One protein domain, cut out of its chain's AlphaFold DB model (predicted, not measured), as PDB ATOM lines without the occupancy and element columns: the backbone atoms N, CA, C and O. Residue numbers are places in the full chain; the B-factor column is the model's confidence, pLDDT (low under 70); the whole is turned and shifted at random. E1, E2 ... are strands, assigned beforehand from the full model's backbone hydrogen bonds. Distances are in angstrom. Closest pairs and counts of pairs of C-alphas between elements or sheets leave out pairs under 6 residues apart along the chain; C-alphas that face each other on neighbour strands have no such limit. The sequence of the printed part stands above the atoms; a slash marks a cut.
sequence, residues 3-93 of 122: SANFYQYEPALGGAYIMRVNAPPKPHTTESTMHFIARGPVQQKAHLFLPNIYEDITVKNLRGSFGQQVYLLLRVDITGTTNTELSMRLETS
ATOM      1  N   SER A   3      44.172 -29.455 -22.638       88.31
ATOM      2  CA  SER A   3      45.072 -28.833 -23.617       88.31
ATOM      3  C   SER A   3      44.442 -28.806 -25.004       88.31
ATOM      4  O   SER A   3      43.731 -29.734 -25.386       88.31
ATOM      5  N   ALA A   4      44.702 -27.736 -25.752       89.81
ATOM      6  CA  ALA A   4      44.328 -27.592 -27.151       89.81
ATOM      7  C   ALA A   4      45.563 -27.849 -28.016       89.81
ATOM      8  O   ALA A   4      46.556 -27.139 -27.890       89.81
ATOM      9  N   ASN A   5      45.503 -28.878 -28.859       92.00
ATOM     10  CA  ASN A   5      46.617 -29.325 -29.688       92.00
ATOM     11  C   ASN A   5      46.173 -29.450 -31.149       92.00
ATOM     12  O   ASN A   5      45.027 -29.807 -31.431       92.00
ATOM     13  N   PHE A   6      47.088 -29.196 -32.084       94.00
ATOM     14  CA  PHE A   6      46.839 -29.336 -33.519       94.00
ATOM     15  C   PHE A   6      47.560 -30.555 -34.079       94.00
ATOM     16  O   PHE A   6      48.726 -30.806 -33.769       94.00
ATOM     17  N   TYR A   7      46.864 -31.285 -34.941       94.38
ATOM     18  CA  TYR A   7      47.367 -32.473 -35.611       94.38
ATOM     19  C   TYR A   7      47.062 -32.422 -37.099       94.38
ATOM     20  O   TYR A   7      46.024 -31.900 -37.504       94.38
ATOM     21  N   GLN A   8      47.924 -33.041 -37.895       93.19
ATOM     22  CA  GLN A   8      47.749 -33.184 -39.333       93.19
ATOM     23  C   GLN A   8      47.729 -34.652 -39.758       93.19
ATOM     24  O   GLN A   8      48.459 -35.487 -39.213       93.19
ATOM     25  N   TYR A   9      46.900 -34.953 -40.752       92.62
ATOM     26  CA  TYR A   9      46.866 -36.238 -41.439       92.62
ATOM     27  C   TYR A   9      47.521 -36.085 -42.807       92.62
ATOM     28  O   TYR A   9      47.054 -35.306 -43.637       92.62
ATOM     29  N   GLU A  10      48.595 -36.843 -43.033       89.50
ATOM     30  CA  GLU A  10      49.367 -36.812 -44.275       89.50
ATOM     31  C   GLU A  10      49.888 -38.219 -44.636       89.50
ATOM     32  O   GLU A  10      50.512 -38.870 -43.789       89.50
ATOM     33  N   PRO A  11      49.685 -38.698 -45.879       87.56
ATOM     34  CA  PRO A  11      48.871 -38.076 -46.921       87.56
ATOM     35  C   PRO A  11      47.370 -38.249 -46.632       87.56
ATOM     36  O   PRO A  11      46.900 -39.358 -46.360       87.56
ATOM     37  N   ALA A  12      46.612 -37.160 -46.739       88.12
ATOM     38  CA  ALA A  12      45.161 -37.198 -46.838       88.12
ATOM     39  C   ALA A  12      44.774 -37.483 -48.295       88.12
ATOM     40  O   ALA A  12      45.086 -36.707 -49.197       88.12
ATOM     41  N   LEU A  13      44.115 -38.620 -48.526       87.56
ATOM     42  CA  LEU A  13      43.572 -39.009 -49.835       87.56
ATOM     43  C   LEU A  13      42.063 -38.754 -49.915       87.56
ATOM     44  O   LEU A  13      41.361 -39.375 -50.718       87.56
ATOM     45  N   GLY A  14      41.563 -37.905 -49.021       88.25
ATOM     46  CA  GLY A  14      40.193 -37.442 -49.040       88.25
ATOM     47  C   GLY A  14      39.901 -36.540 -50.238       88.25
ATOM     48  O   GLY A  14      40.750 -36.248 -51.080       88.25
ATOM     49  N   GLY A  15      38.660 -36.090 -50.307       90.00
ATOM     50  CA  GLY A  15      38.195 -35.112 -51.277       90.00
ATOM     51  C   GLY A  15      37.031 -34.318 -50.707       90.00
ATOM     52  O   GLY A  15      36.770 -34.358 -49.510       90.00
ATOM     53  N   ALA A  16      36.281 -33.639 -51.575       92.25
ATOM     54  CA  ALA A  16      35.180 -32.770 -51.149       92.25
ATOM     55  C   ALA A  16      34.106 -33.473 -50.290       92.25
ATOM     56  O   ALA A  16      33.431 -32.815 -49.505       92.25
ATOM     57  N   TYR A  17      33.946 -34.793 -50.439       93.31
ATOM     58  CA  TYR A  17      32.897 -35.573 -49.766       93.31
ATOM     59  C   TYR A  17      33.424 -36.679 -48.851       93.31
ATOM     60  O   TYR A  17      32.736 -37.081 -47.918       93.31
ATOM     61  N   ILE A  18      34.608 -37.216 -49.145       92.69
ATOM     62  CA  ILE A  18      35.149 -38.386 -48.455       92.69
ATOM     63  C   ILE A  18      36.349 -37.932 -47.643       92.69
ATOM     64  O   ILE A  18      37.328 -37.466 -48.217       92.69
ATOM     65  N   MET A  19      36.293 -38.127 -46.329       89.56
ATOM     66  CA  MET A  19      37.478 -38.079 -45.478       89.56
ATOM     67  C   MET A  19      38.194 -39.428 -45.585       89.56
ATOM     68  O   MET A  19      37.597 -40.471 -45.308       89.56
ATOM     69  N   ARG A  20      39.460 -39.435 -46.014       89.44
ATOM     70  CA  ARG A  20      40.265 -40.662 -46.111       89.44
ATOM     71  C   ARG A  20      41.688 -40.399 -45.646       89.44
ATOM     72  O   ARG A  20      42.516 -39.861 -46.381       89.44
ATOM     73  N   VAL A  21      41.967 -40.866 -44.436       85.38
ATOM     74  CA  VAL A  21      43.276 -40.765 -43.795       85.38
ATOM     75  C   VAL A  21      43.981 -42.119 -43.848       85.38
ATOM     76  O   VAL A  21      43.410 -43.142 -43.477       85.38
ATOM     77  N   ASN A  22      45.216 -42.144 -44.351       80.56
ATOM     78  CA  ASN A  22      45.987 -43.386 -44.512       80.56
ATOM     79  C   ASN A  22      46.968 -43.654 -43.365       80.56
ATOM     80  O   ASN A  22      47.563 -44.728 -43.304       80.56
ATOM     81  N   ALA A  23      47.185 -42.673 -42.494       84.94
ATOM     82  CA  ALA A  23      48.137 -42.754 -41.401       84.94
ATOM     83  C   ALA A  23      47.558 -42.102 -40.137       84.94
ATOM     84  O   ALA A  23      46.701 -41.217 -40.246       84.94
ATOM     85  N   PRO A  24      48.031 -42.507 -38.944       88.12
ATOM     86  CA  PRO A  24      47.699 -41.824 -37.703       88.12
ATOM     87  C   PRO A  24      48.059 -40.331 -37.759       88.12
ATOM     88  O   PRO A  24      49.034 -39.960 -38.424       88.12
ATOM     89  N   PRO A  25      47.314 -39.477 -37.037       91.62
ATOM     90  CA  PRO A  25      47.593 -38.050 -36.993       91.62
ATOM     91  C   PRO A  25      48.972 -37.785 -36.385       91.62
ATOM     92  O   PRO A  25      49.348 -38.395 -35.381       91.62
ATOM     93  N   LYS A  26      49.705 -36.834 -36.960       93.38
ATOM     94  CA  LYS A  26      50.985 -36.341 -36.432       93.38
ATOM     95  C   LYS A  26      50.795 -34.951 -35.827       93.38
ATOM     96  O   LYS A  26      49.940 -34.216 -36.318       93.38
ATOM     97  N   PRO A  27      51.556 -34.567 -34.787       93.50
ATOM     98  CA  PRO A  27      51.547 -33.192 -34.295       93.50
ATOM     99  C   PRO A  27      51.820 -32.214 -35.441       93.50
ATOM    100  O   PRO A  27      52.723 -32.449 -36.242       93.50
ATOM    101  N   HIS A  28      51.026 -31.149 -35.533       91.44
ATOM    102  CA  HIS A  28      51.116 -30.189 -36.635       91.44
ATOM    103  C   HIS A  28      52.445 -29.418 -36.641       91.44
ATOM    104  O   HIS A  28      53.026 -29.161 -37.689       91.44
ATOM    105  N   THR A  29      52.951 -29.079 -35.457       85.44
ATOM    106  CA  THR A  29      54.289 -28.521 -35.287       85.44
ATOM    107  C   THR A  29      54.972 -29.188 -34.104       85.44
ATOM    108  O   THR A  29      54.329 -29.536 -33.111       85.44
ATOM    109  N   THR A  30      56.279 -29.382 -34.224       76.38
ATOM    110  CA  THR A  30      57.166 -29.800 -33.132       76.38
ATOM    111  C   THR A  30      58.013 -28.636 -32.616       76.38
ATOM    112  O   THR A  30      58.765 -28.804 -31.656       76.38
ATOM    113  N   GLU A  31      57.908 -27.466 -33.247       75.50
ATOM    114  CA  GLU A  31      58.678 -26.276 -32.904       75.50
ATOM    115  C   GLU A  31      58.032 -25.481 -31.766       75.50
ATOM    116  O   GLU A  31      56.848 -25.619 -31.454       75.50
ATOM    117  N   SER A  32      58.834 -24.620 -31.134       73.44
ATOM    118  CA  SER A  32      58.343 -23.725 -30.091       73.44
ATOM    119  C   SER A  32      57.372 -22.703 -30.681       73.44
ATOM    120  O   SER A  32      57.739 -21.896 -31.533       73.44
ATOM    121  N   THR A  33      56.129 -22.726 -30.205       82.06
ATOM    122  CA  THR A  33      55.101 -21.764 -30.601       82.06
ATOM    123  C   THR A  33      55.419 -20.380 -30.045       82.06
ATOM    124  O   THR A  33      55.463 -20.171 -28.825       82.06
ATOM    125  N   MET A  34      55.572 -19.406 -30.943       89.06
ATOM    126  CA  MET A  34      55.640 -18.000 -30.559       89.06
ATOM    127  C   MET A  34      54.307 -17.593 -29.939       89.06
ATOM    128  O   MET A  34      53.248 -17.782 -30.541       89.06
ATOM    129  N   HIS A  35      54.358 -17.022 -28.738       91.94
ATOM    130  CA  HIS A  35      53.164 -16.571 -28.043       91.94
ATOM    131  C   HIS A  35      53.334 -15.176 -27.452       91.94
ATOM    132  O   HIS A  35      54.422 -14.763 -27.050       91.94
ATOM    133  N   PHE A  36      52.223 -14.455 -27.375       94.50
ATOM    134  CA  PHE A  36      52.141 -13.139 -26.761       94.50
ATOM    135  C   PHE A  36      50.860 -13.038 -25.936       94.50
ATOM    136  O   PHE A  36      49.786 -13.411 -26.398       94.50
ATOM    137  N   ILE A  37      50.960 -12.525 -24.708       96.50
ATOM    138  CA  ILE A  37      49.810 -12.373 -23.812       96.50
ATOM    139  C   ILE A  37      49.502 -10.887 -23.641       96.50
ATOM    140  O   ILE A  37      50.291 -10.145 -23.059       96.50
ATOM    141  N   ALA A  38      48.317 -10.467 -24.081       96.06
ATOM    142  CA  ALA A  38      47.776  -9.141 -23.822       96.06
ATOM    143  C   ALA A  38      46.851  -9.183 -22.602       96.06
ATOM    144  O   ALA A  38      45.894  -9.958 -22.549       96.06
ATOM    145  N   ARG A  39      47.107  -8.327 -21.611       96.50
ATOM    146  CA  ARG A  39      46.288  -8.233 -20.395       96.50
ATOM    147  C   ARG A  39      45.636  -6.864 -20.313       96.50
ATOM    148  O   ARG A  39      46.322  -5.849 -20.340       96.50
ATOM    149  N   GLY A  40      44.317  -6.851 -20.179       94.38
ATOM    150  CA  GLY A  40      43.532  -5.652 -19.926       94.38
ATOM    151  C   GLY A  40      42.592  -5.833 -18.730       94.38
ATOM    152  O   GLY A  40      42.384  -6.953 -18.262       94.38
ATOM    153  N   PRO A  41      41.984  -4.740 -18.241       93.81
ATOM    154  CA  PRO A  41      41.079  -4.783 -17.089       93.81
ATOM    155  C   PRO A  41      39.805  -5.603 -17.353       93.81
ATOM    156  O   PRO A  41      39.263  -6.217 -16.437       93.81
ATOM    157  N   VAL A  42      39.347  -5.637 -18.610       93.38
ATOM    158  CA  VAL A  42      38.093  -6.292 -19.026       93.38
ATOM    159  C   VAL A  42      38.323  -7.685 -19.616       93.38
ATOM    160  O   VAL A  42      37.438  -8.536 -19.559       93.38
ATOM    161  N   GLN A  43      39.496  -7.946 -20.190       95.31
ATOM    162  CA  GLN A  43      39.800  -9.221 -20.836       95.31
ATOM    163  C   GLN A  43      41.301  -9.488 -20.879       95.31
ATOM    164  O   GLN A  43      42.115  -8.564 -20.881       95.31
ATOM    165  N   GLN A  44      41.648 -10.762 -20.979       95.75
ATOM    166  CA  GLN A  44      42.997 -11.241 -21.243       95.75
ATOM    167  C   GLN A  44      42.972 -12.070 -22.518       95.75
ATOM    168  O   GLN A  44      42.009 -12.798 -22.762       95.75
ATOM    169  N   LYS A  45      44.021 -11.941 -23.324       96.81
ATOM    170  CA  LYS A  45      44.178 -12.656 -24.583       96.81
ATOM    171  C   LYS A  45      45.547 -13.304 -24.655       96.81
ATOM    172  O   LYS A  45      46.542 -12.647 -24.357       96.81
ATOM    173  N   ALA A  46      45.595 -14.563 -25.066       95.62
ATOM    174  CA  ALA A  46      46.817 -15.222 -25.493       95.62
ATOM    175  C   ALA A  46      46.770 -15.384 -27.012       95.62
ATOM    176  O   ALA A  46      45.827 -15.950 -27.551       95.62
ATOM    177  N   HIS A  47      47.789 -14.867 -27.680       96.69
ATOM    178  CA  HIS A  47      48.001 -14.982 -29.111       96.69
ATOM    179  C   HIS A  47      49.057 -16.054 -29.341       96.69
ATOM    180  O   HIS A  47      50.155 -15.933 -28.795       96.69
ATOM    181  N   LEU A  48      48.738 -17.075 -30.129       94.69
ATOM    182  CA  LEU A  48      49.653 -18.139 -30.516       94.69
ATOM    183  C   LEU A  48      49.830 -18.123 -32.033       94.69
ATOM    184  O   LEU A  48      48.862 -18.055 -32.791       94.69
ATOM    185  N   PHE A  49      51.086 -18.178 -32.462       93.81
ATOM    186  CA  PHE A  49      51.471 -18.178 -33.866       93.81
ATOM    187  C   PHE A  49      52.152 -19.507 -34.173       93.81
ATOM    188  O   PHE A  49      53.316 -19.716 -33.827       93.81
ATOM    189  N   LEU A  50      51.401 -20.408 -34.797       92.12
ATOM    190  CA  LEU A  50      51.898 -21.667 -35.330       92.12
ATOM    191  C   LEU A  50      52.071 -21.516 -36.855       92.12
ATOM    192  O   LEU A  50      51.489 -20.600 -37.452       92.12
ATOM    193  N   PRO A  51      52.842 -22.392 -37.521       91.12
ATOM    194  CA  PRO A  51      52.845 -22.442 -38.979       91.12
ATOM    195  C   PRO A  51      51.408 -22.532 -39.496       91.12
ATOM    196  O   PRO A  51      50.648 -23.367 -39.030       91.12
ATOM    197  N   ASN A  52      51.005 -21.657 -40.419       91.44
ATOM    198  CA  ASN A  52      49.684 -21.692 -41.062       91.44
ATOM    199  C   ASN A  52      48.453 -21.573 -40.129       91.44
ATOM    200  O   ASN A  52      47.320 -21.634 -40.608       91.44
ATOM    201  N   ILE A  53      48.637 -21.369 -38.818       94.00
ATOM    202  CA  ILE A  53      47.554 -21.237 -37.838       94.00
ATOM    203  C   ILE A  53      47.872 -20.090 -36.884       94.00
ATOM    204  O   ILE A  53      48.885 -20.081 -36.186       94.00
ATOM    205  N   TYR A  54      46.950 -19.142 -36.799       95.12
ATOM    206  CA  TYR A  54      46.910 -18.154 -35.733       95.12
ATOM    207  C   TYR A  54      45.753 -18.475 -34.787       95.12
ATOM    208  O   TYR A  54      44.608 -18.600 -35.226       95.12
ATOM    209  N   GLU A  55      46.051 -18.582 -33.495       95.38
ATOM    210  CA  GLU A  55      45.076 -18.835 -32.434       95.38
ATOM    211  C   GLU A  55      45.027 -17.651 -31.455       95.38
ATOM    212  O   GLU A  55      46.055 -17.155 -30.992       95.38
ATOM    213  N   ASP A  56      43.817 -17.193 -31.133       95.62
ATOM    214  CA  ASP A  56      43.534 -16.230 -30.063       95.62
ATOM    215  C   ASP A  56      42.653 -16.909 -29.009       95.62
ATOM    216  O   ASP A  56      41.516 -17.307 -29.284       95.62
ATOM    217  N   ILE A  57      43.190 -17.020 -27.794       95.38
ATOM    218  CA  ILE A  57      42.495 -17.508 -26.604       95.38
ATOM    219  C   ILE A  57      42.126 -16.302 -25.747       95.38
ATOM    220  O   ILE A  57      42.988 -15.679 -25.125       95.38
ATOM    221  N   THR A  58      40.837 -15.988 -25.662       95.62
ATOM    222  CA  THR A  58      40.336 -14.849 -24.890       95.62
ATOM    223  C   THR A  58      39.558 -15.309 -23.656       95.62
ATOM    224  O   THR A  58      38.624 -16.105 -23.748       95.62
ATOM    225  N   VAL A  59      39.878 -14.720 -22.503       94.81
ATOM    226  CA  VAL A  59      39.108 -14.839 -21.257       94.81
ATOM    227  C   VAL A  59      38.631 -13.454 -20.836       94.81
ATOM    228  O   VAL A  59      39.418 -12.508 -20.766       94.81
ATOM    229  N   LYS A  60      37.335 -13.314 -20.550       94.62
ATOM    230  CA  LYS A  60      36.740 -12.038 -20.133       94.62
ATOM    231  C   LYS A  60      36.626 -11.976 -18.616       94.62
ATOM    232  O   LYS A  60      36.094 -12.881 -17.987       94.62
ATOM    233  N   ASN A  61      37.067 -10.867 -18.035       91.56
ATOM    234  CA  ASN A  61      36.937 -10.579 -16.611       91.56
ATOM    235  C   ASN A  61      35.617  -9.841 -16.334       91.56
ATOM    236  O   ASN A  61      35.594  -8.702 -15.873       91.56
ATOM    237  N   LEU A  62      34.504 -10.470 -16.706       90.81
ATOM    238  CA  LEU A  62      33.152  -9.937 -16.548       90.81
ATOM    239  C   LEU A  62      32.313 -10.912 -15.722       90.81
ATOM    240  O   LEU A  62      32.574 -12.108 -15.706       90.81
ATOM    241  N   ARG A  63      31.285 -10.416 -15.030       88.69
ATOM    242  CA  ARG A  63      30.326 -11.291 -14.338       88.69
ATOM    243  C   ARG A  63      29.312 -11.869 -15.330       88.69
ATOM    244  O   ARG A  63      29.024 -11.264 -16.360       88.69
ATOM    245  N   GLY A  64      28.731 -13.013 -14.975       89.25
ATOM    246  CA  GLY A  64      27.725 -13.706 -15.784       89.25
ATOM    247  C   GLY A  64      28.328 -14.706 -16.771       89.25
ATOM    248  O   GLY A  64      29.512 -15.034 -16.696       89.25
ATOM    249  N   SER A  65      27.503 -15.194 -17.697       87.06
ATOM    250  CA  SER A  65      27.867 -16.256 -18.650       87.06
ATOM    251  C   SER A  65      29.108 -15.925 -19.486       87.06
ATOM    252  O   SER A  65      29.937 -16.795 -19.722       87.06
ATOM    253  N   PHE A  66      29.290 -14.656 -19.865       83.62
ATOM    254  CA  PHE A  66      30.444 -14.200 -20.649       83.62
ATOM    255  C   PHE A  66      31.795 -14.354 -19.933       83.62
ATOM    256  O   PHE A  66      32.817 -14.466 -20.603       83.62
ATOM    257  N   GLY A  67      31.820 -14.343 -18.595       86.75
ATOM    258  CA  GLY A  67      33.040 -14.573 -17.810       86.75
ATOM    259  C   GLY A  67      33.314 -16.041 -17.496       86.75
ATOM    260  O   GLY A  67      34.373 -16.369 -16.972       86.75
ATOM    261  N   GLN A  68      32.365 -16.927 -17.804       91.19
ATOM    262  CA  GLN A  68      32.469 -18.371 -17.571       91.19
ATOM    263  C   GLN A  68      32.886 -19.139 -18.833       91.19
ATOM    264  O   GLN A  68      32.897 -20.367 -18.836       91.19
ATOM    265  N   GLN A  69      33.206 -18.423 -19.911       91.62
ATOM    266  CA  GLN A  69      33.566 -18.990 -21.203       91.62
ATOM    267  C   GLN A  69      35.011 -18.645 -21.556       91.62
ATOM    268  O   GLN A  69      35.484 -17.533 -21.310       91.62
ATOM    269  N   VAL A  70      35.684 -19.607 -22.180       92.69
ATOM    270  CA  VAL A  70      36.936 -19.380 -22.900       92.69
ATOM    271  C   VAL A  70      36.580 -19.261 -24.373       92.69
ATOM    272  O   VAL A  70      35.934 -20.148 -24.928       92.69
ATOM    273  N   TYR A  71      36.970 -18.154 -24.996       94.00
ATOM    274  CA  TYR A  71      36.759 -17.934 -26.421       94.00
ATOM    275  C   TYR A  71      38.008 -18.352 -27.177       94.00
ATOM    276  O   TYR A  71      39.104 -17.903 -26.845       94.00
ATOM    277  N   LEU A  72      37.821 -19.179 -28.198       94.31
ATOM    278  CA  LEU A  72      38.873 -19.609 -29.107       94.31
ATOM    279  C   LEU A  72      38.550 -19.075 -30.497       94.31
ATOM    280  O   LEU A  72      37.465 -19.324 -31.024       94.31
ATOM    281  N   LEU A  73      39.482 -18.327 -31.074       95.75
ATOM    282  CA  LEU A  73      39.428 -17.894 -32.462       95.75
ATOM    283  C   LEU A  73      40.621 -18.489 -33.191       95.75
ATOM    284  O   LEU A  73      41.762 -18.292 -32.787       95.75
ATOM    285  N   LEU A  74      40.335 -19.182 -34.289       95.44
ATOM    286  CA  LEU A  74      41.335 -19.817 -35.133       95.44
ATOM    287  C   LEU A  74      41.286 -19.199 -36.523       95.44
ATOM    288  O   LEU A  74      40.228 -19.139 -37.151       95.44
ATOM    289  N   ARG A  75      42.441 -18.764 -37.015       96.44
ATOM    290  CA  ARG A  75      42.655 -18.422 -38.417       96.44
ATOM    291  C   ARG A  75      43.607 -19.450 -39.004       96.44
ATOM    292  O   ARG A  75      44.756 -19.518 -38.585       96.44
ATOM    293  N   VAL A  76      43.122 -20.213 -39.972       95.38
ATOM    294  CA  VAL A  76      43.865 -21.298 -40.616       95.38
ATOM    295  C   VAL A  76      44.103 -20.938 -42.083       95.38
ATOM    296  O   VAL A  76      43.162 -20.551 -42.775       95.38
ATOM    297  N   ASP A  77      45.342 -21.068 -42.549       95.12
ATOM    298  CA  ASP A  77      45.748 -20.860 -43.940       95.12
ATOM    299  C   ASP A  77      46.388 -22.129 -44.515       95.12
ATOM    300  O   ASP A  77      47.569 -22.398 -44.334       95.12
ATOM    301  N   ILE A  78      45.595 -22.922 -45.232       91.50
ATOM    302  CA  ILE A  78      46.043 -24.175 -45.861       91.50
ATOM    303  C   ILE A  78      46.442 -24.008 -47.333       91.50
ATOM    304  O   ILE A  78      46.681 -25.002 -48.013       91.50
ATOM    305  N   THR A  79      46.511 -22.780 -47.856       92.38
ATOM    306  CA  THR A  79      46.702 -22.541 -49.301       92.38
ATOM    307  C   THR A  79      48.021 -23.096 -49.845       92.38
ATOM    308  O   THR A  79      48.083 -23.501 -51.003       92.38
ATOM    309  N   GLY A  80      49.059 -23.164 -49.008       88.81
ATOM    310  CA  GLY A  80      50.358 -23.757 -49.339       88.81
ATOM    311  C   GLY A  80      50.480 -25.257 -49.051       88.81
ATOM    312  O   GLY A  80      51.573 -25.801 -49.178       88.81
ATOM    313  N   THR A  81      49.404 -25.926 -48.630       89.94
ATOM    314  CA  THR A  81      49.422 -27.347 -48.246       89.94
ATOM    315  C   THR A  81      48.653 -28.202 -49.251       89.94
ATOM    316  O   THR A  81      47.644 -27.775 -49.806       89.94
ATOM    317  N   THR A  82      49.129 -29.421 -49.502       91.62
ATOM    318  CA  THR A  82      48.504 -30.365 -50.442       91.62
ATOM    319  C   THR A  82      48.383 -31.730 -49.795       91.62
ATOM    320  O   THR A  82      49.359 -32.204 -49.221       91.62
ATOM    321  N   ASN A  83      47.238 -32.397 -49.966       91.94
ATOM    322  CA  ASN A  83      46.971 -33.711 -49.370       91.94
ATOM    323  C   ASN A  83      47.172 -33.713 -47.843       91.94
ATOM    324  O   ASN A  83      47.728 -34.663 -47.287       91.94
ATOM    325  N   THR A  84      46.706 -32.651 -47.181       91.62
ATOM    326  CA  THR A  84      46.790 -32.470 -45.729       91.62
ATOM    327  C   THR A  84      45.403 -32.166 -45.179       91.62
ATOM    328  O   THR A  84      44.735 -31.240 -45.636       91.62
ATOM    329  N   GLU A  85      44.978 -32.920 -44.168       92.94
ATOM    330  CA  GLU A  85      43.817 -32.574 -43.345       92.94
ATOM    331  C   GLU A  85      44.306 -32.123 -41.966       92.94
ATOM    332  O   GLU A  85      45.047 -32.843 -41.294       92.94
ATOM    333  N   LEU A  86      43.896 -30.929 -41.540       92.94
ATOM    334  CA  LEU A  86      44.234 -30.371 -40.234       92.94
ATOM    335  C   LEU A  86      43.091 -30.609 -39.244       92.94
ATOM    336  O   LEU A  86      41.921 -30.400 -39.558       92.94
ATOM    337  N   SER A  87      43.434 -30.989 -38.019       93.50
ATOM    338  CA  SER A  87      42.486 -31.163 -36.923       93.50
ATOM    339  C   SER A  87      42.973 -30.464 -35.660       93.50
ATOM    340  O   SER A  87      44.159 -30.478 -35.335       93.50
ATOM    341  N   MET A  88      42.036 -29.869 -34.930       94.75
ATOM    342  CA  MET A  88      42.250 -29.408 -33.564       94.75
ATOM    343  C   MET A  88      41.674 -30.452 -32.609       94.75
ATOM    344  O   MET A  88      40.556 -30.931 -32.805       94.75
ATOM    345  N   ARG A  89      42.421 -30.798 -31.564       93.50
ATOM    346  CA  ARG A  89      42.003 -31.741 -30.530       93.50
ATOM    347  C   ARG A  89      42.098 -31.088 -29.158       93.50
ATOM    348  O   ARG A  89      43.132 -30.540 -28.789       93.50
ATOM    349  N   LEU A  90      41.010 -31.198 -28.399       92.56
ATOM    350  CA  LEU A  90      41.004 -30.921 -26.969       92.56
ATOM    351  C   LEU A  90      41.309 -32.220 -26.228       92.56
ATOM    352  O   LEU A  90      40.555 -33.188 -26.317       92.56
ATOM    353  N   GLU A  91      42.419 -32.243 -25.506       92.56
ATOM    354  CA  GLU A  91      42.855 -33.393 -24.723       92.56
ATOM    355  C   GLU A  91      42.597 -33.128 -23.251       92.56
ATOM    356  O   GLU A  91      42.787 -32.015 -22.761       92.56
ATOM    357  N   THR A  92      42.116 -34.141 -22.538       92.38
ATOM    358  CA  THR A  92      41.717 -33.998 -21.143       92.38
ATOM    359  C   THR A  92      41.968 -35.272 -20.355       92.38
ATOM    360  O   THR A  92      41.954 -36.372 -20.896       92.38
ATOM    361  N   SER A  93      42.155 -35.119 -19.047       93.56
ATOM    362  CA  SER A  93      42.303 -36.224 -18.095       93.56
ATOM    363  C   SER A  93      40.963 -36.741 -17.547       93.56
ATOM    364  O   SER A  93      40.945 -37.413 -16.517       93.56
TER     365      SER A  93
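Overview. This is residues 3 to 93 of the 122 residues of an uncharacterized protein of Ancylostoma caninum (UniProt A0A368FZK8). A twisted sheet of four strands, E2 to E5, stands with a two-stranded ribbon, E1 and E6, partly over one of its faces, shifted toward the E5 side and not tightly joined to it. The first and last strands make this ribbon, and the long link of residues 10 to 33 passes from it to the far edge of the sheet at E2. The printed part has 91 residues, with six named strands in the order E1 E2 E3 E4 E5 E6 and no named helix; the class is all strand, though 44 of the 91 residues, under half, are in named strands. The larger sheet has the order E2 - E3 - E4 - E5, and both sheets are antiparallel. The whole is loose, with a radius of gyration of the C-alphas of 16.0 A, and elongated, spanning 47 by 27 by 26 A.

Arrangement. E1, residues 3 to 9, is the antiparallel neighbour of E6, residues 85 to 92, at 151 degrees between their directions; N 5 and O 89 are 2.9 A apart, within hydrogen-bond range. Residues 7 to 8 of E1 also pair, antiparallel, with residues 26 to 27 of the long link. E2, residues 34 to 39, is an edge strand and forms a hairpin with E3, residues 43 to 50; N 38 and O 45 are 2.8 A apart. E3 forms a hairpin with E4, residues 53 to 60, at 167 degrees, with N 46 and O 57 2.8 A apart. E4 forms a hairpin with E5, residues 70 to 76, the other edge strand; N 56 and O 73 are 2.9 A apart. These four strands form a meander, each the antiparallel neighbour of the one before. Their sheet is twisted, with C-alphas up to 4.4 A off its best plane. E1 and E5 are apart, as are E5 and E6.

Along the chain. E1 begins at C-alpha 3, (45.072, -28.833, -23.617), and is 19.4 A long. E2 measures 16.9 A, E3 22.6 A, E4 22.7 A and E5 19.1 A. E5 ends at C-alpha 76, (43.865, -21.298, -40.616). E6, 22.3 A long, ends at C-alpha 92, (41.717, -33.998, -21.143).

Size, cuts and confidence. The two C-alphas farthest apart, those of Asn 22 and Pro 41, are 47.6 A from each other. The printed part has no cut. The link from E1 to E2 is long, with 24 residues. The mean pLDDT of the printed part is 91.4, and no printed residue is under 70.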